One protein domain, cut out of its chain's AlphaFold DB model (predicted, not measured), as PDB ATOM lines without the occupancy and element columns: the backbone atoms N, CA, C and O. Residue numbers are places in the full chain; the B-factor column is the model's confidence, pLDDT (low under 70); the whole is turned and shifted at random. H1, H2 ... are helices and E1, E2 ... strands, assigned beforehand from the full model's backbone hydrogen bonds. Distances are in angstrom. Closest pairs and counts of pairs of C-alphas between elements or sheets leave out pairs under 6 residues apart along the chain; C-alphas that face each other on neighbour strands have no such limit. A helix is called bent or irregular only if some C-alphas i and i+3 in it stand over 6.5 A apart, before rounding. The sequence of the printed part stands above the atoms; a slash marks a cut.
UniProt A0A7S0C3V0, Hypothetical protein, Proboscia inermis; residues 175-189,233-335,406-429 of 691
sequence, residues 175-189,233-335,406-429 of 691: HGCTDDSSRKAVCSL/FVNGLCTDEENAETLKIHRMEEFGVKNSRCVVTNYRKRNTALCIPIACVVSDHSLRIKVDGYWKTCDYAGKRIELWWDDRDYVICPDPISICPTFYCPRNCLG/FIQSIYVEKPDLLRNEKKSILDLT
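What this domain is: This is residues 175 to 189, 233 to 335 and 406 to 429 of the 691 residues of the protein "Hypothetical protein" of Proboscia inermis (UniProt A0A7S0C3V0). One six-stranded sheet is bent back on itself into a folded sheet, with strands E6, E5 and E4 facing E8 and E7 and E3 as the hinge. The short strands E1 and E2 and helix H1 sit to one side of it, E1 near E3 and E4, while residues 330 to 335 and 424 to 429 stick out as two free arms. The printed part has 142 residues with eight named strands and four short named helices, in the order E1 E2 H1 E3 E4 E5 E6 E7 E8 H2 H3 H4; the sheet's order is E6 E5 E4 E3 E8 E7, all antiparallel. The class is mixed, helices and strands, with under half of the residues in named elements. The whole is compact, with a radius of gyration of the C-alphas of 15.2 A and spans of 53 by 42 by 28 A.

Where its parts are: E1 is residues 183 to 187, from C-alpha 183 at (56.429, -81.833, 168.504), and E2 is residues 233 to 237. H1 is residues 244 to 247. E3, residues 260 to 267, is 18.5 A long and bends by 64 degrees at residue 264. E4, residues 270 to 281, is 30.4 A long, bends by 63 degrees at residue 275 and ends at (45.503, -100.626, 165.749). E5 is residues 286 to 291, 15.6 A long, E6 residues 294 to 298, E7 residues 304 to 306 and E8 residues 314 to 316. H2 is residues 320 to 323, H3 residues 330 to 333, and H4 residues 425 to 429, ending at (23.704, -82.396, 178.739).

How they stand to each other: E3 to E6 form a meander, each strand the antiparallel neighbour of the one before. The pairing of E4 is staggered: residues 270 to 277 pair with E3, N 265 and O 272 being 2.8 A apart, and residues 278 to 281 with E5, N 279 and O 288 being 2.8 A apart. E5 and E6 form a hairpin, with N 296 and O 289 at 2.8 A. E3 and E8 have N 316 and O 264 at 2.9 A, and the hairpin of E7 and E8 has N 305 and O 315 at 2.8 A. E1 and E2 pair with no named strand; their closest C-alphas, of Arg 183 and Leu 237, are 4.3 A apart. H2 only grazes the sheet, with its residues 320 to 323. In H4 every O i to N i+4 pair is within hydrogen-bond range; H1, H2 and H3 are too short for such a pair.

The domain as a whole: The C-alphas of Gly 335 and Leu 426, the two farthest apart, are 56.2 A apart. Residues 190 to 232 and 336 to 405 are not printed, with C-alpha gaps of 14.2 A and 26.1 A. The link from H1 to E3 is long. The mean pLDDT of the printed part is 88.5, and residues 406 to 408 and 423 to 429 are under 70.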
ATOM      1  N   HIS A 175      52.168 -73.354 163.863       88.31
ATOM      2  CA  HIS A 175      51.730 -73.536 162.475       88.31
ATOM      3  C   HIS A 175      51.378 -74.987 162.144       88.31
ATOM      4  O   HIS A 175      50.607 -75.225 161.215       88.31
ATOM      5  N   GLY A 176      51.936 -75.949 162.878       92.94
ATOM      6  CA  GLY A 176      51.746 -77.364 162.590       92.94
ATOM      7  C   GLY A 176      52.553 -78.263 163.514       92.94
ATOM      8  O   GLY A 176      52.725 -77.961 164.699       92.94
ATOM      9  N   CYS A 177      53.036 -79.364 162.952       93.62
ATOM     10  CA  CYS A 177      53.749 -80.424 163.652       93.62
ATOM     11  C   CYS A 177      55.069 -80.731 162.956       93.62
ATOM     12  O   CYS A 177      55.198 -80.480 161.761       93.62
ATOM     13  N   THR A 178      56.034 -81.275 163.695       90.75
ATOM     14  CA  THR A 178      57.217 -81.897 163.084       90.75
ATOM     15  C   THR A 178      56.820 -83.090 162.213       90.75
ATOM     16  O   THR A 178      55.723 -83.636 162.349       90.75
ATOM     17  N   ASP A 179      57.716 -83.493 161.318       86.12
ATOM     18  CA  ASP A 179      57.555 -84.613 160.385       86.12
ATOM     19  C   ASP A 179      57.237 -85.945 161.083       86.12
ATOM     20  O   ASP A 179      56.395 -86.708 160.616       86.12
ATOM     21  N   ASP A 180      57.834 -86.192 162.245       84.00
ATOM     22  CA  ASP A 180      57.552 -87.350 163.106       84.00
ATOM     23  C   ASP A 180      56.288 -87.195 163.982       84.00
ATOM     24  O   ASP A 180      55.954 -88.072 164.787       84.00
ATOM     25  N   SER A 181      55.590 -86.061 163.862       91.00
ATOM     26  CA  SER A 181      54.449 -85.667 164.692       91.00
ATOM     27  C   SER A 181      54.735 -85.687 166.201       91.00
ATOM     28  O   SER A 181      53.806 -85.778 167.005       91.00
ATOM     29  N   SER A 182      55.993 -85.616 166.642       90.19
ATOM     30  CA  SER A 182      56.339 -85.642 168.070       90.19
ATOM     31  C   SER A 182      56.171 -84.282 168.740       90.19
ATOM     32  O   SER A 182      55.849 -84.215 169.931       90.19
ATOM     33  N   ARG A 183      56.365 -83.197 167.983       92.62
ATOM     34  CA  ARG A 183      56.429 -81.833 168.504       92.62
ATOM     35  C   ARG A 183      55.473 -80.900 167.784       92.62
ATOM     36  O   ARG A 183      55.263 -80.991 166.575       92.62
ATOM     37  N   LYS A 184      54.963 -79.924 168.530       94.62
ATOM     38  CA  LYS A 184      54.397 -78.707 167.943       94.62
ATOM     39  C   LYS A 184      55.491 -77.919 167.235       94.62
ATOM     40  O   LYS A 184      56.618 -77.844 167.729       94.62
ATOM     41  N   ALA A 185      55.145 -77.314 166.108       93.00
ATOM     42  CA  ALA A 185      56.111 -76.683 165.227       93.00
ATOM     43  C   ALA A 185      55.644 -75.332 164.681       93.00
ATOM     44  O   ALA A 185      54.449 -75.035 164.572       93.00
ATOM     45  N   VAL A 186      56.635 -74.540 164.290       91.31
ATOM     46  CA  VAL A 186      56.498 -73.290 163.546       91.31
ATOM     47  C   VAL A 186      57.010 -73.491 162.124       91.31
ATOM     48  O   VAL A 186      57.831 -74.371 161.868       91.31
ATOM     49  N   CYS A 187      56.535 -72.677 161.187       92.12
ATOM     50  CA  CYS A 187      57.103 -72.682 159.842       92.12
ATOM     51  C   CYS A 187      58.501 -72.053 159.859       92.12
ATOM     52  O   CYS A 187      58.652 -70.915 160.302       92.12
ATOM     53  N   SER A 188      59.511 -72.781 159.381       91.62
ATOM     54  CA  SER A 188      60.901 -72.318 159.311       91.62
ATOM     55  C   SER A 188      61.139 -71.483 158.056       91.62
ATOM     56  O   SER A 188      61.888 -71.871 157.163       91.62
ATOM     57  N   LEU A 189      60.434 -70.358 157.976       90.56
ATOM     58  CA  LEU A 189      60.505 -69.402 156.880       90.56
ATOM     59  C   LEU A 189      61.320 -68.184 157.330       90.56
ATOM     60  O   LEU A 189      61.032 -67.605 158.379       90.56
ATOM     61  N   PHE A 233      59.311 -76.813 168.178       90.06
ATOM     62  CA  PHE A 233      59.728 -76.101 169.379       90.06
ATOM     63  C   PHE A 233      60.539 -77.034 170.291       90.06
ATOM     64  O   PHE A 233      60.244 -78.231 170.409       90.06
ATOM     65  N   VAL A 234      61.537 -76.478 170.982       88.19
ATOM     66  CA  VAL A 234      62.334 -77.222 171.973       88.19
ATOM     67  C   VAL A 234      61.428 -77.725 173.101       88.19
ATOM     68  O   VAL A 234      61.420 -78.918 173.391       88.19
ATOM     69  N   ASN A 235      60.561 -76.852 173.617       90.12
ATOM     70  CA  ASN A 235      59.477 -77.167 174.554       90.12
ATOM     71  C   ASN A 235      58.203 -77.683 173.850       90.12
ATOM     72  O   ASN A 235      57.095 -77.534 174.351       90.12
ATOM     73  N   GLY A 236      58.339 -78.218 172.633       91.94
ATOM     74  CA  GLY A 236      57.243 -78.645 171.762       91.94
ATOM     75  C   GLY A 236      56.784 -80.083 171.939       91.94
ATOM     76  O   GLY A 236      55.786 -80.456 171.325       91.94
ATOM     77  N   LEU A 237      57.528 -80.896 172.695       93.44
ATOM     78  CA  LEU A 237      57.403 -82.352 172.697       93.44
ATOM     79  C   LEU A 237      56.126 -82.798 173.412       93.44
ATOM     80  O   LEU A 237      55.945 -82.534 174.598       93.44
ATOM     81  N   CYS A 238      55.255 -83.515 172.698       94.94
ATOM     82  CA  CYS A 238      53.952 -83.936 173.215       94.94
ATOM     83  C   CYS A 238      54.037 -85.011 174.307       94.94
ATOM     84  O   CYS A 238      53.119 -85.150 175.110       94.94
ATOM     85  N   THR A 239      55.121 -85.786 174.354       93.25
ATOM     86  CA  THR A 239      55.316 -86.846 175.358       93.25
ATOM     87  C   THR A 239      55.907 -86.338 176.670       93.25
ATOM     88  O   THR A 239      56.142 -87.139 177.565       93.25
ATOM     89  N   ASP A 240      56.154 -85.037 176.782       93.88
ATOM     90  CA  ASP A 240      56.730 -84.385 177.955       93.88
ATOM     91  C   ASP A 240      55.669 -83.488 178.607       93.88
ATOM     92  O   ASP A 240      55.014 -82.691 177.934       93.88
ATOM     93  N   GLU A 241      55.434 -83.699 179.902       96.06
ATOM     94  CA  GLU A 241      54.362 -83.050 180.661       96.06
ATOM     95  C   GLU A 241      54.667 -81.573 180.950       96.06
ATOM     96  O   GLU A 241      53.743 -80.759 180.937       96.06
ATOM     97  N   GLU A 242      55.942 -81.203 181.123       94.75
ATOM     98  CA  GLU A 242      56.360 -79.834 181.474       94.75
ATOM     99  C   GLU A 242      56.007 -78.835 180.361       94.75
ATOM    100  O   GLU A 242      55.595 -77.696 180.598       94.75
ATOM    101  N   ASN A 243      56.034 -79.301 179.111       93.44
ATOM    102  CA  ASN A 243      55.675 -78.513 177.933       93.44
ATOM    103  C   ASN A 243      54.210 -78.044 177.932       93.44
ATOM    104  O   ASN A 243      53.863 -77.064 177.257       93.44
ATOM    105  N   ALA A 244      53.342 -78.690 178.719       93.31
ATOM    106  CA  ALA A 244      51.954 -78.278 178.875       93.31
ATOM    107  C   ALA A 244      51.821 -76.869 179.470       93.31
ATOM    108  O   ALA A 244      50.848 -76.181 179.167       93.31
ATOM    109  N   GLU A 245      52.769 -76.420 180.294       90.81
ATOM    110  CA  GLU A 245      52.692 -75.110 180.950       90.81
ATOM    111  C   GLU A 245      52.776 -73.950 179.952       90.81
ATOM    112  O   GLU A 245      52.186 -72.892 180.170       90.81
ATOM    113  N   THR A 246      53.478 -74.160 178.836       88.19
ATOM    114  CA  THR A 246      53.801 -73.102 177.872       88.19
ATOM    115  C   THR A 246      53.075 -73.245 176.541       88.19
ATOM    116  O   THR A 246      52.732 -72.235 175.932       88.19
ATOM    117  N   LEU A 247      52.808 -74.469 176.070       90.12
ATOM    118  CA  LEU A 247      52.247 -74.700 174.731       90.12
ATOM    119  C   LEU A 247      50.846 -75.309 174.714       90.12
ATOM    120  O   LEU A 247      50.283 -75.507 173.629       90.12
ATOM    121  N   LYS A 248      50.251 -75.608 175.872       91.94
ATOM    122  CA  LYS A 248      48.866 -76.082 175.932       91.94
ATOM    123  C   LYS A 248      47.907 -74.936 175.628       91.94
ATOM    124  O   LYS A 248      47.750 -74.000 176.404       91.94
ATOM    125  N   ILE A 249      47.211 -75.046 174.504       89.31
ATOM    126  CA  ILE A 249      46.220 -74.072 174.038       89.31
ATOM    127  C   ILE A 249      44.786 -74.575 174.227       89.31
ATOM    128  O   ILE A 249      43.840 -73.786 174.188       89.31
ATOM    129  N   HIS A 250      44.604 -75.883 174.447       89.19
ATOM    130  CA  HIS A 250      43.289 -76.479 174.633       89.19
ATOM    131  C   HIS A 250      43.248 -77.579 175.708       89.19
ATOM    132  O   HIS A 250      44.207 -78.306 175.950       89.19
ATOM    133  N   ARG A 251      42.079 -77.761 176.338       86.75
ATOM    134  CA  ARG A 251      41.872 -78.763 177.406       86.75
ATOM    135  C   ARG A 251      41.954 -80.222 176.949       86.75
ATOM    136  O   ARG A 251      42.119 -81.092 177.788       86.75
ATOM    137  N   MET A 252      41.772 -80.476 175.651       88.75
ATOM    138  CA  MET A 252      41.854 -81.827 175.072       88.75
ATOM    139  C   MET A 252      43.292 -82.306 174.912       88.75
ATOM    140  O   MET A 252      43.500 -83.457 174.560       88.75
ATOM    141  N   GLU A 253      44.261 -81.414 175.096       93.56
ATOM    142  CA  GLU A 253      45.652 -81.783 174.936       93.56
ATOM    143  C   GLU A 253      46.140 -82.594 176.128       93.56
ATOM    144  O   GLU A 253      46.000 -82.175 177.287       93.56
ATOM    145  N   GLU A 254      46.746 -83.731 175.812       94.38
ATOM    146  CA  GLU A 254      47.306 -84.686 176.760       94.38
ATOM    147  C   GLU A 254      48.819 -84.740 176.538       94.38
ATOM    148  O   GLU A 254      49.326 -85.571 175.787       94.38
ATOM    149  N   PHE A 255      49.535 -83.804 177.156       95.31
ATOM    150  CA  PHE A 255      50.995 -83.829 177.236       95.31
ATOM    151  C   PHE A 255      51.461 -84.894 178.243       95.31
ATOM    152  O   PHE A 255      50.690 -85.294 179.115       95.31
ATOM    153  N   GLY A 256      52.698 -85.378 178.114       93.25
ATOM    154  CA  GLY A 256      53.283 -86.369 179.036       93.25
ATOM    155  C   GLY A 256      52.891 -87.829 178.763       93.25
ATOM    156  O   GLY A 256      53.478 -88.756 179.319       93.25
ATOM    157  N   VAL A 257      51.909 -88.078 177.890       92.38
ATOM    158  CA  VAL A 257      51.460 -89.442 177.564       92.38
ATOM    159  C   VAL A 257      52.303 -90.016 176.423       92.38
ATOM    160  O   VAL A 257      52.469 -89.381 175.384       92.38
ATOM    161  N   LYS A 258      52.795 -91.256 176.569       90.12
ATOM    162  CA  LYS A 258      53.728 -91.891 175.612       90.12
ATOM    163  C   LYS A 258      53.235 -91.929 174.158       90.12
ATOM    164  O   LYS A 258      54.046 -91.848 173.233       90.12
ATOM    165  N   ASN A 259      51.929 -92.082 173.944       92.19
ATOM    166  CA  ASN A 259      51.310 -92.144 172.617       92.19
ATOM    167  C   ASN A 259      50.705 -90.804 172.165       92.19
ATOM    168  O   ASN A 259      49.960 -90.767 171.186       92.19
ATOM    169  N   SER A 260      50.995 -89.710 172.876       94.69
ATOM    170  CA  SER A 260      50.597 -88.368 172.464       94.69
ATOM    171  C   SER A 260      51.429 -87.914 171.273       94.69
ATOM    172  O   SER A 260      52.660 -88.022 171.284       94.69
ATOM    173  N   ARG A 261      50.757 -87.431 170.231       94.50
ATOM    174  CA  ARG A 261      51.374 -86.869 169.031       94.50
ATOM    175  C   ARG A 261      50.728 -85.542 168.686       94.50
ATOM    176  O   ARG A 261      49.568 -85.285 169.007       94.50
ATOM    177  N   CYS A 262      51.508 -84.698 168.038       95.44
ATOM    178  CA  CYS A 262      51.051 -83.454 167.472       95.44
ATOM    179  C   CYS A 262      50.130 -83.748 166.286       95.44
ATOM    180  O   CYS A 262      50.486 -84.496 165.379       95.44
ATOM    181  N   VAL A 263      48.946 -83.141 166.288       95.69
ATOM    182  CA  VAL A 263      47.973 -83.235 165.200       95.69
ATOM    183  C   VAL A 263      47.463 -81.842 164.858       95.69
ATOM    184  O   VAL A 263      47.121 -81.051 165.744       95.69
ATOM    185  N   VAL A 264      47.399 -81.537 163.564       94.69
ATOM    186  CA  VAL A 264      46.920 -80.246 163.062       94.69
ATOM    187  C   VAL A 264      45.420 -80.094 163.329       94.69
ATOM    188  O   VAL A 264      44.629 -81.033 163.230       94.69
ATOM    189  N   THR A 265      45.000 -78.885 163.676       93.69
ATOM    190  CA  THR A 265      43.609 -78.542 163.973       93.69
ATOM    191  C   THR A 265      43.278 -77.154 163.438       93.69
ATOM    192  O   THR A 265      44.154 -76.301 163.278       93.69
ATOM    193  N   ASN A 266      41.995 -76.899 163.210       91.94
ATOM    194  CA  ASN A 266      41.474 -75.543 163.219       91.94
ATOM    195  C   ASN A 266      40.805 -75.294 164.571       91.94
ATOM    196  O   ASN A 266      39.871 -76.005 164.939       91.94
ATOM    197  N   TYR A 267      41.296 -74.301 165.306       88.31
ATOM    198  CA  TYR A 267      40.731 -73.899 166.588       88.31
ATOM    199  C   TYR A 267      40.579 -72.381 166.634       88.31
ATOM    200  O   TYR A 267      41.531 -71.640 166.381       88.31
ATOM    201  N   ARG A 268      39.371 -71.896 166.947       85.12
ATOM    202  CA  ARG A 268      39.031 -70.462 166.984       85.12
ATOM    203  C   ARG A 268      39.389 -69.730 165.685       85.12
ATOM    204  O   ARG A 268      39.854 -68.589 165.721       85.12
ATOM    205  N   LYS A 269      39.139 -70.370 164.536       83.00
ATOM    206  CA  LYS A 269      39.447 -69.858 163.185       83.00
ATOM    207  C   LYS A 269      40.942 -69.679 162.897       83.00
ATOM    208  O   LYS A 269      41.300 -68.927 161.990       83.00
ATOM    209  N   ARG A 270      41.819 -70.339 163.653       84.81
ATOM    210  CA  ARG A 270      43.263 -70.368 163.403       84.81
ATOM    211  C   ARG A 270      43.695 -71.802 163.139       84.81
ATOM    212  O   ARG A 270      43.285 -72.712 163.857       84.81
ATOM    213  N   ASN A 271      44.524 -71.990 162.116       88.19
ATOM    214  CA  ASN A 271      45.226 -73.254 161.930       88.19
ATOM    215  C   ASN A 271      46.311 -73.337 163.001       88.19
ATOM    216  O   ASN A 271      47.072 -72.388 163.180       88.19
ATOM    217  N   THR A 272      46.322 -74.432 163.743       91.25
ATOM    218  CA  THR A 272      47.260 -74.676 164.835       91.25
ATOM    219  C   THR A 272      47.422 -76.180 165.038       91.25
ATOM    220  O   THR A 272      46.984 -76.961 164.194       91.25
ATOM    221  N   ALA A 273      48.047 -76.614 166.129       94.62
ATOM    222  CA  ALA A 273      48.212 -78.026 166.432       94.62
ATOM    223  C   ALA A 273      48.025 -78.342 167.919       94.62
ATOM    224  O   ALA A 273      48.268 -77.506 168.798       94.62
ATOM    225  N   LEU A 274      47.592 -79.573 168.184       95.19
ATOM    226  CA  LEU A 274      47.286 -80.106 169.509       95.19
ATOM    227  C   LEU A 274      48.090 -81.375 169.764       95.19
ATOM    228  O   LEU A 274      48.233 -82.195 168.863       95.19
ATOM    229  N   CYS A 275      48.543 -81.569 170.998       96.31
ATOM    230  CA  CYS A 275      49.087 -82.853 171.433       96.31
ATOM    231  C   CYS A 275      47.948 -83.776 171.877       96.31
ATOM    232  O   CYS A 275      47.356 -83.558 172.936       96.31
ATOM    233  N   ILE A 276      47.607 -84.779 171.065       95.81
ATOM    234  CA  ILE A 276      46.517 -85.723 171.341       95.81
ATOM    235  C   ILE A 276      46.998 -87.179 171.259       95.81
ATOM    236  O   ILE A 276      47.853 -87.497 170.430       95.81
ATOM    237  N   PRO A 277      46.444 -88.098 172.070       95.81
ATOM    238  CA  PRO A 277      46.780 -89.512 171.972       95.81
ATOM    239  C   PRO A 277      46.341 -90.111 170.636       95.81
ATOM    240  O   PRO A 277      45.192 -89.942 170.210       95.81
ATOM    241  N   ILE A 278      47.242 -90.868 170.015       95.69
ATOM    242  CA  ILE A 278      46.977 -91.634 168.798       95.69
ATOM    243  C   ILE A 278      47.246 -93.125 169.021       95.69
ATOM    244  O   ILE A 278      47.918 -93.510 169.982       95.69
ATOM    245  N   ALA A 279      46.709 -93.974 168.151       95.50
ATOM    246  CA  ALA A 279      46.980 -95.403 168.161       95.50
ATOM    247  C   ALA A 279      46.888 -96.014 166.755       95.50
ATOM    248  O   ALA A 279      45.880 -95.843 166.074       95.50
ATOM    249  N   CYS A 280      47.903 -96.773 166.356       93.88
ATOM    250  CA  CYS A 280      47.887 -97.665 165.203       93.88
ATOM    251  C   CYS A 280      47.379 -99.035 165.666       93.88
ATOM    252  O   CYS A 280      48.088 -99.766 166.360       93.88
ATOM    253  N   VAL A 281      46.134 -99.371 165.330       94.38
ATOM    254  CA  VAL A 281      45.503-100.626 165.749       94.38
ATOM    255  C   VAL A 281      45.862-101.734 164.765       94.38
ATOM    256  O   VAL A 281      45.456-101.706 163.608       94.38
ATOM    257  N   VAL A 282      46.634-102.714 165.233       89.75
ATOM    258  CA  VAL A 282      47.226-103.759 164.386       89.75
ATOM    259  C   VAL A 282      46.169-104.715 163.847       89.75
ATOM    260  O   VAL A 282      46.217-105.056 162.676       89.75
ATOM    261  N   SER A 283      45.187-105.135 164.649       88.81
ATOM    262  CA  SER A 283      44.205-106.143 164.215       88.81
ATOM    263  C   SER A 283      43.316-105.712 163.046       88.81
ATOM    264  O   SER A 283      42.762-106.568 162.365       88.81
ATOM    265  N   ASP A 284      43.107-104.406 162.869       91.81
ATOM    266  CA  ASP A 284      42.229-103.847 161.833       91.81
ATOM    267  C   ASP A 284      42.930-102.815 160.932       91.81
ATOM    268  O   ASP A 284      42.260-102.156 160.141       91.81
ATOM    269  N   HIS A 285      44.260-102.694 161.043       90.44
ATOM    270  CA  HIS A 285      45.112-101.811 160.237       90.44
ATOM    271  C   HIS A 285      44.621-100.351 160.224       90.44
ATOM    272  O   HIS A 285      44.656 -99.678 159.196       90.44
ATOM    273  N   SER A 286      44.133 -99.845 161.364       93.12
ATOM    274  CA  SER A 286      43.506 -98.520 161.430       93.12
ATOM    275  C   SER A 286      44.260 -97.528 162.310       93.12
ATOM    276  O   SER A 286      44.729 -97.852 163.402       93.12
ATOM    277  N   LEU A 287      44.319 -96.271 161.865       95.56
ATOM    278  CA  LEU A 287      44.756 -95.154 162.693       95.56
ATOM    279  C   LEU A 287      43.579 -94.632 163.528       95.56
ATOM    280  O   LEU A 287      42.513 -94.281 163.010       95.56
ATOM    281  N   ARG A 288      43.784 -94.533 164.840       96.50
ATOM    282  CA  ARG A 288      42.834 -93.979 165.804       96.50
ATOM    283  C   ARG A 288      43.411 -92.733 166.458       96.50
ATOM    284  O   ARG A 288      44.578 -92.710 166.835       96.50
ATOM    285  N   ILE A 289      42.572 -91.725 166.661       96.12
ATOM    286  CA  ILE A 289      42.921 -90.518 167.416       96.12
ATOM    287  C   ILE A 289      41.908 -90.280 168.531       96.12
ATOM    288  O   ILE A 289      40.710 -90.523 168.358       96.12
ATOM    289  N   LYS A 290      42.371 -89.814 169.689       94.25
ATOM    290  CA  LYS A 290      41.511 -89.541 170.840       94.25
ATOM    291  C   LYS A 290      41.107 -88.070 170.845       94.25
ATOM    292  O   LYS A 290      41.853 -87.201 171.279       94.25
ATOM    293  N   VAL A 291      39.896 -87.791 170.369       91.88
ATOM    294  CA  VAL A 291      39.330 -86.436 170.326       91.88
ATOM    295  C   VAL A 291      38.195 -86.345 171.329       91.88
ATOM    296  O   VAL A 291      37.272 -87.166 171.332       91.88
ATOM    297  N   ASP A 292      38.246 -85.332 172.194       85.69
ATOM    298  CA  ASP A 292      37.222 -85.111 173.215       85.69
ATOM    299  C   ASP A 292      37.010 -86.323 174.139       85.69
ATOM    300  O   ASP A 292      35.880 -86.598 174.553       85.69
ATOM    301  N   GLY A 293      38.072 -87.070 174.439       87.00
ATOM    302  CA  GLY A 293      38.006 -88.274 175.267       87.00
ATOM    303  C   GLY A 293      37.453 -89.514 174.552       87.00
ATOM    304  O   GLY A 293      37.254 -90.542 175.198       87.00
ATOM    305  N   TYR A 294      37.198 -89.449 173.240       90.75
ATOM    306  CA  TYR A 294      36.719 -90.580 172.444       90.75
ATOM    307  C   TYR A 294      37.695 -90.936 171.330       90.75
ATOM    308  O   TYR A 294      38.106 -90.071 170.558       90.75
ATOM    309  N   TRP A 295      37.978 -92.225 171.186       94.62
ATOM    310  CA  TRP A 295      38.721 -92.759 170.055       94.62
ATOM    311  C   TRP A 295      37.880 -92.691 168.780       94.62
ATOM    312  O   TRP A 295      36.728 -93.136 168.735       94.62
ATOM    313  N   LYS A 296      38.456 -92.090 167.744       94.81
ATOM    314  CA  LYS A 296      37.876 -91.901 166.415       94.81
ATOM    315  C   LYS A 296      38.812 -92.492 165.376       94.81
ATOM    316  O   LYS A 296      40.022 -92.407 165.538       94.81
ATOM    317  N   THR A 297      38.253 -93.073 164.321       96.00
ATOM    318  CA  THR A 297      39.040 -93.599 163.198       96.00
ATOM    319  C   THR A 297      39.383 -92.499 162.205       96.00
ATOM    320  O   THR A 297      38.500 -91.729 161.798       96.00
ATOM    321  N   CYS A 298      40.644 -92.473 161.794       96.06
ATOM    322  CA  CYS A 298      41.151 -91.695 160.678       96.06
ATOM    323  C   CYS A 298      41.316 -92.616 159.471       96.06
ATOM    324  O   CYS A 298      42.288 -93.356 159.387       96.06
ATOM    325  N   ASP A 299      40.328 -92.590 158.572       91.81
ATOM    326  CA  ASP A 299      40.284 -93.494 157.414       91.81
ATOM    327  C   ASP A 299      41.166 -92.994 156.256       91.81
ATOM    328  O   ASP A 299      41.618 -93.786 155.441       91.81
ATOM    329  N   TYR A 300      41.393 -91.679 156.177       91.94
ATOM    330  CA  TYR A 300      42.222 -91.027 155.164       91.94
ATOM    331  C   TYR A 300      42.808 -89.716 155.710       91.94
ATOM    332  O   TYR A 300      42.249 -89.108 156.637       91.94
ATOM    333  N   ALA A 301      43.929 -89.285 155.128       91.88
ATOM    334  CA  ALA A 301      44.587 -88.022 155.447       91.88
ATOM    335  C   ALA A 301      43.637 -86.830 155.242       91.88
ATOM    336  O   ALA A 301      42.849 -86.796 154.301       91.88
ATOM    337  N   GLY A 302      43.667 -85.839 156.131       92.75
ATOM    338  CA  GLY A 302      42.852 -84.631 155.970       92.75
ATOM    339  C   GLY A 302      41.391 -84.763 156.422       92.75
ATOM    340  O   GLY A 302      40.682 -83.751 156.497       92.75
ATOM    341  N   LYS A 303      40.919 -85.969 156.784       94.69
ATOM    342  CA  LYS A 303      39.568 -86.173 157.335       94.69
ATOM    343  C   LYS A 303      39.345 -85.266 158.546       94.69
ATOM    344  O   LYS A 303      40.091 -85.307 159.522       94.69
ATOM    345  N   ARG A 304      38.277 -84.467 158.509       94.62
ATOM    346  CA  ARG A 304      37.929 -83.541 159.592       94.62
ATOM    347  C   ARG A 304      37.097 -84.248 160.653       94.62
ATOM    348  O   ARG A 304      36.055 -84.830 160.354       94.62
ATOM    349  N   ILE A 305      37.548 -84.176 161.898       93.31
ATOM    350  CA  ILE A 305      36.795 -84.602 163.076       93.31
ATOM    351  C   ILE A 305      36.333 -83.341 163.799       93.31
ATOM    352  O   ILE A 305      37.100 -82.695 164.512       93.31
ATOM    353  N   GLU A 306      35.069 -82.995 163.575       90.12
ATOM    354  CA  GLU A 306      34.416 -81.838 164.186       90.12
ATOM    355  C   GLU A 306      34.368 -81.957 165.710       90.12
ATOM    356  O   GLU A 306      34.043 -83.012 166.278       90.12
ATOM    357  N   LEU A 307      34.646 -80.840 166.372       85.81
ATOM    358  CA  LEU A 307      34.479 -80.705 167.806       85.81
ATOM    359  C   LEU A 307      33.010 -80.429 168.114       85.81
ATOM    360  O   LEU A 307      32.245 -79.883 167.324       85.81
ATOM    361  N   TRP A 308      32.555 -80.858 169.284       76.12
ATOM    362  CA  TRP A 308      31.113 -80.893 169.542       76.12
ATOM    363  C   TRP A 308      30.468 -79.538 169.836       76.12
ATOM    364  O   TRP A 308      29.240 -79.485 169.913       76.12
ATOM    365  N   TRP A 309      31.260 -78.494 170.085       74.94
ATOM    366  CA  TRP A 309      30.768 -77.166 170.468       74.94
ATOM    367  C   TRP A 309      30.686 -76.174 169.304       74.94
ATOM    368  O   TRP A 309      29.847 -75.281 169.357       74.94
ATOM    369  N   ASP A 310      31.541 -76.307 168.293       78.88
ATOM    370  CA  ASP A 310      31.579 -75.458 167.100       78.88
ATOM    371  C   ASP A 310      32.057 -76.338 165.943       78.88
ATOM    372  O   ASP A 310      33.128 -76.933 166.022       78.88
ATOM    373  N   ASP A 311      31.249 -76.437 164.893       77.69
ATOM    374  CA  ASP A 311      31.545 -77.201 163.677       77.69
ATOM    375  C   ASP A 311      32.705 -76.593 162.872       77.69
ATOM    376  O   ASP A 311      33.317 -77.259 162.035       77.69
ATOM    377  N   ARG A 312      33.060 -75.335 163.155       84.81
ATOM    378  CA  ARG A 312      34.242 -74.674 162.588       84.81
ATOM    379  C   ARG A 312      35.532 -75.046 163.307       84.81
ATOM    380  O   ARG A 312      36.595 -74.833 162.727       84.81
ATOM    381  N   ASP A 313      35.448 -75.597 164.518       89.81
ATOM    382  CA  ASP A 313      36.602 -76.157 165.208       89.81
ATOM    383  C   ASP A 313      36.672 -77.665 164.929       89.81
ATOM    384  O   ASP A 313      35.735 -78.421 165.191       89.81
ATOM    385  N   TYR A 314      37.798 -78.129 164.398       93.62
ATOM    386  CA  TYR A 314      37.970 -79.532 164.023       93.62
ATOM    387  C   TYR A 314      39.425 -79.961 164.118       93.62
ATOM    388  O   TYR A 314      40.352 -79.181 163.894       93.62
ATOM    389  N   VAL A 315      39.629 -81.236 164.422       94.81
ATOM    390  CA  VAL A 315      40.933 -81.894 164.312       94.81
ATOM    391  C   VAL A 315      41.053 -82.489 162.915       94.81
ATOM    392  O   VAL A 315      40.088 -83.052 162.395       94.81
ATOM    393  N   ILE A 316      42.218 -82.342 162.294       95.19
ATOM    394  CA  ILE A 316      42.510 -82.905 160.979       95.19
ATOM    395  C   ILE A 316      43.244 -84.222 161.200       95.19
ATOM    396  O   ILE A 316      44.303 -84.243 161.815       95.19
ATOM    397  N   CYS A 317      42.677 -85.325 160.720       95.88
ATOM    398  CA  CYS A 317      43.348 -86.616 160.752       95.88
ATOM    399  C   CYS A 317      44.685 -86.544 160.000       95.88
ATOM    400  O   CYS A 317      44.685 -86.129 158.835       95.88
ATOM    401  N   PRO A 318      45.800 -86.957 160.628       93.75
ATOM    402  CA  PRO A 318      47.055 -87.106 159.914       93.75
ATOM    403  C   PRO A 318      46.970 -88.312 158.973       93.75
ATOM    404  O   PRO A 318      46.040 -89.120 159.059       93.75
ATOM    405  N   ASP A 319      47.933 -88.419 158.065       92.12
ATOM    406  CA  ASP A 319      47.976 -89.504 157.092       92.12
ATOM    407  C   ASP A 319      48.302 -90.852 157.770       92.12
ATOM    408  O   ASP A 319      49.374 -90.981 158.377       92.12
ATOM    409  N   PRO A 320      47.422 -91.871 157.670       92.19
ATOM    410  CA  PRO A 320      47.726 -93.222 158.133       92.19
ATOM    411  C   PRO A 320      49.020 -93.804 157.546       92.19
ATOM    412  O   PRO A 320      49.700 -94.550 158.250       92.19
ATOM    413  N   ILE A 321      49.394 -93.444 156.312       89.50
ATOM    414  CA  ILE A 321      50.616 -93.922 155.647       89.50
ATOM    415  C   ILE A 321      51.869 -93.419 156.372       89.50
ATOM    416  O   ILE A 321      52.817 -94.181 156.578       89.50
ATOM    417  N   SER A 322      51.862 -92.154 156.793       86.38
ATOM    418  CA  SER A 322      52.988 -91.530 157.493       86.38
ATOM    419  C   SER A 322      53.051 -91.942 158.969       86.38
ATOM    420  O   SER A 322      54.122 -92.251 159.490       86.38
ATOM    421  N   ILE A 323      51.897 -92.012 159.644       88.81
ATOM    422  CA  ILE A 323      51.817 -92.283 161.089       88.81
ATOM    423  C   ILE A 323      51.915 -93.775 161.425       88.81
ATOM    424  O   ILE A 323      52.531 -94.143 162.428       88.81
ATOM    425  N   CYS A 324      51.331 -94.644 160.597       88.62
ATOM    426  CA  CYS A 324      51.343 -96.098 160.772       88.62
ATOM    427  C   CYS A 324      52.079 -96.795 159.609       88.62
ATOM    428  O   CYS A 324      51.509 -97.666 158.943       88.62
ATOM    429  N   PRO A 325      53.361 -96.462 159.347       83.00
ATOM    430  CA  PRO A 325      54.051 -96.843 158.114       83.00
ATOM    431  C   PRO A 325      54.229 -98.353 157.938       83.00
ATOM    432  O   PRO A 325      54.453 -98.802 156.816       83.00
ATOM    433  N   THR A 326      54.118 -99.149 159.009       82.44
ATOM    434  CA  THR A 326      54.177-100.619 158.936       82.44
ATOM    435  C   THR A 326      52.951-101.249 158.284       82.44
ATOM    436  O   THR A 326      53.037-102.387 157.841       82.44
ATOM    437  N   PHE A 327      51.812-100.548 158.250       87.62
ATOM    438  CA  PHE A 327      50.597-101.063 157.608       87.62
ATOM    439  C   PHE A 327      50.670-100.982 156.081       87.62
ATOM    440  O   PHE A 327      49.870-101.621 155.408       87.62
ATOM    441  N   TYR A 328      51.633-100.226 155.546       89.19
ATOM    442  CA  TYR A 328      51.742 -99.932 154.124       89.19
ATOM    443  C   TYR A 328      53.115-100.333 153.604       89.19
ATOM    444  O   TYR A 328      54.117 -99.683 153.909       89.19
ATOM    445  N   CYS A 329      53.146-101.391 152.800       87.56
ATOM    446  CA  CYS A 329      54.293-101.847 152.022       87.56
ATOM    447  C   CYS A 329      55.582-101.879 152.850       87.56
ATOM    448  O   CYS A 329      56.440-100.996 152.715       87.56
ATOM    449  N   PRO A 330      55.729-102.874 153.742       81.12
ATOM    450  CA  PRO A 330      56.903-103.003 154.594       81.12
ATOM    451  C   PRO A 330      58.204-102.879 153.790       81.12
ATOM    452  O   PRO A 330      58.380-103.538 152.765       81.12
ATOM    453  N   ARG A 331      59.108-102.001 154.249       82.94
ATOM    454  CA  ARG A 331      60.387-101.670 153.584       82.94
ATOM    455  C   ARG A 331      60.247-101.215 152.120       82.94
ATOM    456  O   ARG A 331      61.180-101.396 151.344       82.94
ATOM    457  N   ASN A 332      59.101-100.658 151.726       88.81
ATOM    458  CA  ASN A 332      58.801-100.242 150.348       88.81
ATOM    459  C   ASN A 332      59.008-101.363 149.319       88.81
ATOM    460  O   ASN A 332      59.468-101.126 148.201       88.81
ATOM    461  N   CYS A 333      58.677-102.595 149.716       88.94
ATOM    462  CA  CYS A 333      58.823-103.804 148.905       88.94
ATOM    463  C   CYS A 333      60.274-104.193 148.583       88.94
ATOM    464  O   CYS A 333      60.507-105.029 147.712       88.94
ATOM    465  N   LEU A 334      61.254-103.655 149.314       87.12
ATOM    466  CA  LEU A 334      62.639-104.104 149.210       87.12
ATOM    467  C   LEU A 334      62.758-105.601 149.549       87.12
ATOM    468  O   LEU A 334      62.245-106.056 150.577       87.12
ATOM    469  N   GLY A 335      63.474-106.340 148.698       83.12
ATOM    470  CA  GLY A 335      63.613-107.798 148.787       83.12
ATOM    471  C   GLY A 335      62.560-108.574 147.986       83.12
ATOM    472  O   GLY A 335      62.488-109.794 148.108       83.12
ATOM    473  N   PHE A 406      59.811 -95.139 170.994       51.19
ATOM    474  CA  PHE A 406      58.885 -94.122 170.504       51.19
ATOM    475  C   PHE A 406      57.808 -94.657 169.552       51.19
ATOM    476  O   PHE A 406      56.649 -94.279 169.686       51.19
ATOM    477  N   ILE A 407      58.139 -95.526 168.590       59.50
ATOM    478  CA  ILE A 407      57.123 -96.050 167.662       59.50
ATOM    479  C   ILE A 407      56.283 -97.110 168.372       59.50
ATOM    480  O   ILE A 407      55.064 -97.104 168.239       59.50
ATOM    481  N   GLN A 408      56.894 -97.967 169.195       65.06
ATOM    482  CA  GLN A 408      56.154 -98.983 169.950       65.06
ATOM    483  C   GLN A 408      55.042 -98.382 170.817       65.06
ATOM    484  O   GLN A 408      54.028 -99.035 171.045       65.06
ATOM    485  N   SER A 409      55.189 -97.127 171.261       78.38
ATOM    486  CA  SER A 409      54.196 -96.494 172.124       78.38
ATOM    487  C   SER A 409      52.844 -96.244 171.454       78.38
ATOM    488  O   SER A 409      51.845 -96.168 172.168       78.38
ATOM    489  N   ILE A 410      52.786 -96.127 170.121       88.25
ATOM    490  CA  ILE A 410      51.533 -95.861 169.394       88.25
ATOM    491  C   ILE A 410      50.885 -97.127 168.824       88.25
ATOM    492  O   ILE A 410      49.729 -97.060 168.421       88.25
ATOM    493  N   TYR A 411      51.559 -98.280 168.794       89.69
ATOM    494  CA  TYR A 411      50.961 -99.517 168.276       89.69
ATOM    495  C   TYR A 411      50.157-100.237 169.354       89.69
ATOM    496  O   TYR A 411      50.617-100.449 170.475       89.69
ATOM    497  N   VAL A 412      48.938-100.632 168.999       91.25
ATOM    498  CA  VAL A 412      48.003-101.317 169.890       91.25
ATOM    499  C   VAL A 412      47.465-102.548 169.176       91.25
ATOM    500  O   VAL A 412      46.991-102.454 168.050       91.25
ATOM    501  N   GLU A 413      47.504-103.715 169.819       88.94
ATOM    502  CA  GLU A 413      47.115-104.970 169.161       88.94
ATOM    503  C   GLU A 413      45.647-104.992 168.717       88.94
ATOM    504  O   GLU A 413      45.344-105.419 167.606       88.94
ATOM    505  N   LYS A 414      44.730-104.555 169.591       90.94
ATOM    506  CA  LYS A 414      43.275-104.671 169.404       90.94
ATOM    507  C   LYS A 414      42.544-103.391 169.808       90.94
ATOM    508  O   LYS A 414      42.948-102.749 170.782       90.94
ATOM    509  N   PRO A 415      41.413-103.061 169.160       90.75
ATOM    510  CA  PRO A 415      40.660-101.841 169.450       90.75
ATOM    511  C   PRO A 415      40.067-101.816 170.867       90.75
ATOM    512  O   PRO A 415      39.943-100.744 171.449       90.75
ATOM    513  N   ASP A 416      39.763-102.974 171.466       89.88
ATOM    514  CA  ASP A 416      39.168-103.066 172.811       89.88
ATOM    515  C   ASP A 416      40.092-102.567 173.937       89.88
ATOM    516  O   ASP A 416      39.637-102.269 175.046       89.88
ATOM    517  N   LEU A 417      41.396-102.455 173.664       89.50
ATOM    518  CA  LEU A 417      42.369-101.879 174.593       89.50
ATOM    519  C   LEU A 417      42.243-100.348 174.680       89.50
ATOM    520  O   LEU A 417      42.656 -99.748 175.674       89.50
ATOM    521  N   LEU A 418      41.631 -99.714 173.675       91.38
ATOM    522  CA  LEU A 418      41.412 -98.276 173.628       91.38
ATOM    523  C   LEU A 418      40.200 -97.891 174.483       91.38
ATOM    524  O   LEU A 418      39.041 -98.108 174.130       91.38
ATOM    525  N   ARG A 419      40.463 -97.279 175.641       90.50
ATOM    526  CA  ARG A 419      39.408 -96.839 176.563       90.50
ATOM    527  C   ARG A 419      38.974 -95.410 176.256       90.50
ATOM    528  O   ARG A 419      39.790 -94.491 176.270       90.50
ATOM    529  N   ASN A 420      37.674 -95.228 176.032       88.62
ATOM    530  CA  ASN A 420      37.045 -93.909 176.009       88.62
ATOM    531  C   ASN A 420      36.882 -93.367 177.433       88.62
ATOM    532  O   ASN A 420      36.658 -94.120 178.385       88.62
ATOM    533  N   GLU A 421      36.924 -92.049 177.576       83.62
ATOM    534  CA  GLU A 421      36.679 -91.380 178.846       83.62
ATOM    535  C   GLU A 421      35.195 -91.407 179.212       83.62
ATOM    536  O   GLU A 421      34.309 -91.118 178.400       83.62
ATOM    537  N   LYS A 422      34.908 -91.718 180.479       71.00
ATOM    538  CA  LYS A 422      33.557 -91.595 181.029       71.00
ATOM    539  C   LYS A 422      33.263 -90.119 181.276       71.00
ATOM    540  O   LYS A 422      33.706 -89.561 182.275       71.00
ATOM    541  N   LYS A 423      32.494 -89.488 180.389       64.81
ATOM    542  CA  LYS A 423      32.028 -88.113 180.610       64.81
ATOM    543  C   LYS A 423      30.927 -88.058 181.669       64.81
ATOM    544  O   LYS A 423      30.081 -88.950 181.746       64.81
ATOM    545  N   SER A 424      30.922 -86.987 182.459       66.06
ATOM    546  CA  SER A 424      29.832 -86.692 183.394       66.06
ATOM    547  C   SER A 424      28.515 -86.506 182.629       66.06
ATOM    548  O   SER A 424      28.509 -85.990 181.509       66.06
ATOM    549  N   ILE A 425      27.380 -86.865 183.242       67.00
ATOM    550  CA  ILE A 425      26.041 -86.568 182.695       67.00
ATOM    551  C   ILE A 425      25.924 -85.070 182.368       67.00
ATOM    552  O   ILE A 425      25.324 -84.705 181.360       67.00
ATOM    553  N   LEU A 426      26.573 -84.215 183.169       63.66
ATOM    554  CA  LEU A 426      26.610 -82.770 182.960       63.66
ATOM    555  C   LEU A 426      27.229 -82.396 181.599       63.66
ATOM    556  O   LEU A 426      26.652 -81.593 180.869       63.66
ATOM    557  N   ASP A 427      28.337 -83.033 181.210       63.94
ATOM    558  CA  ASP A 427      29.010 -82.772 179.930       63.94
ATOM    559  C   ASP A 427      28.182 -83.252 178.735       63.94
ATOM    560  O   ASP A 427      28.137 -82.581 177.704       63.94
ATOM    561  N   LEU A 428      27.482 -84.386 178.874       65.06
ATOM    562  CA  LEU A 428      26.538 -84.851 177.854       65.06
ATOM    563  C   LEU A 428      25.374 -83.866 177.684       65.06
ATOM    564  O   LEU A 428      25.015 -83.537 176.554       65.06
ATOM    565  N   THR A 429      24.806 -83.370 178.789       67.19
ATOM    566  CA  THR A 429      23.704 -82.396 178.739       67.19
ATOM    567  C   THR A 429      24.145 -81.049 178.178       67.19
ATOM    568  O   THR A 429      23.417 -80.450 177.391       67.19
TER     569      THR A 429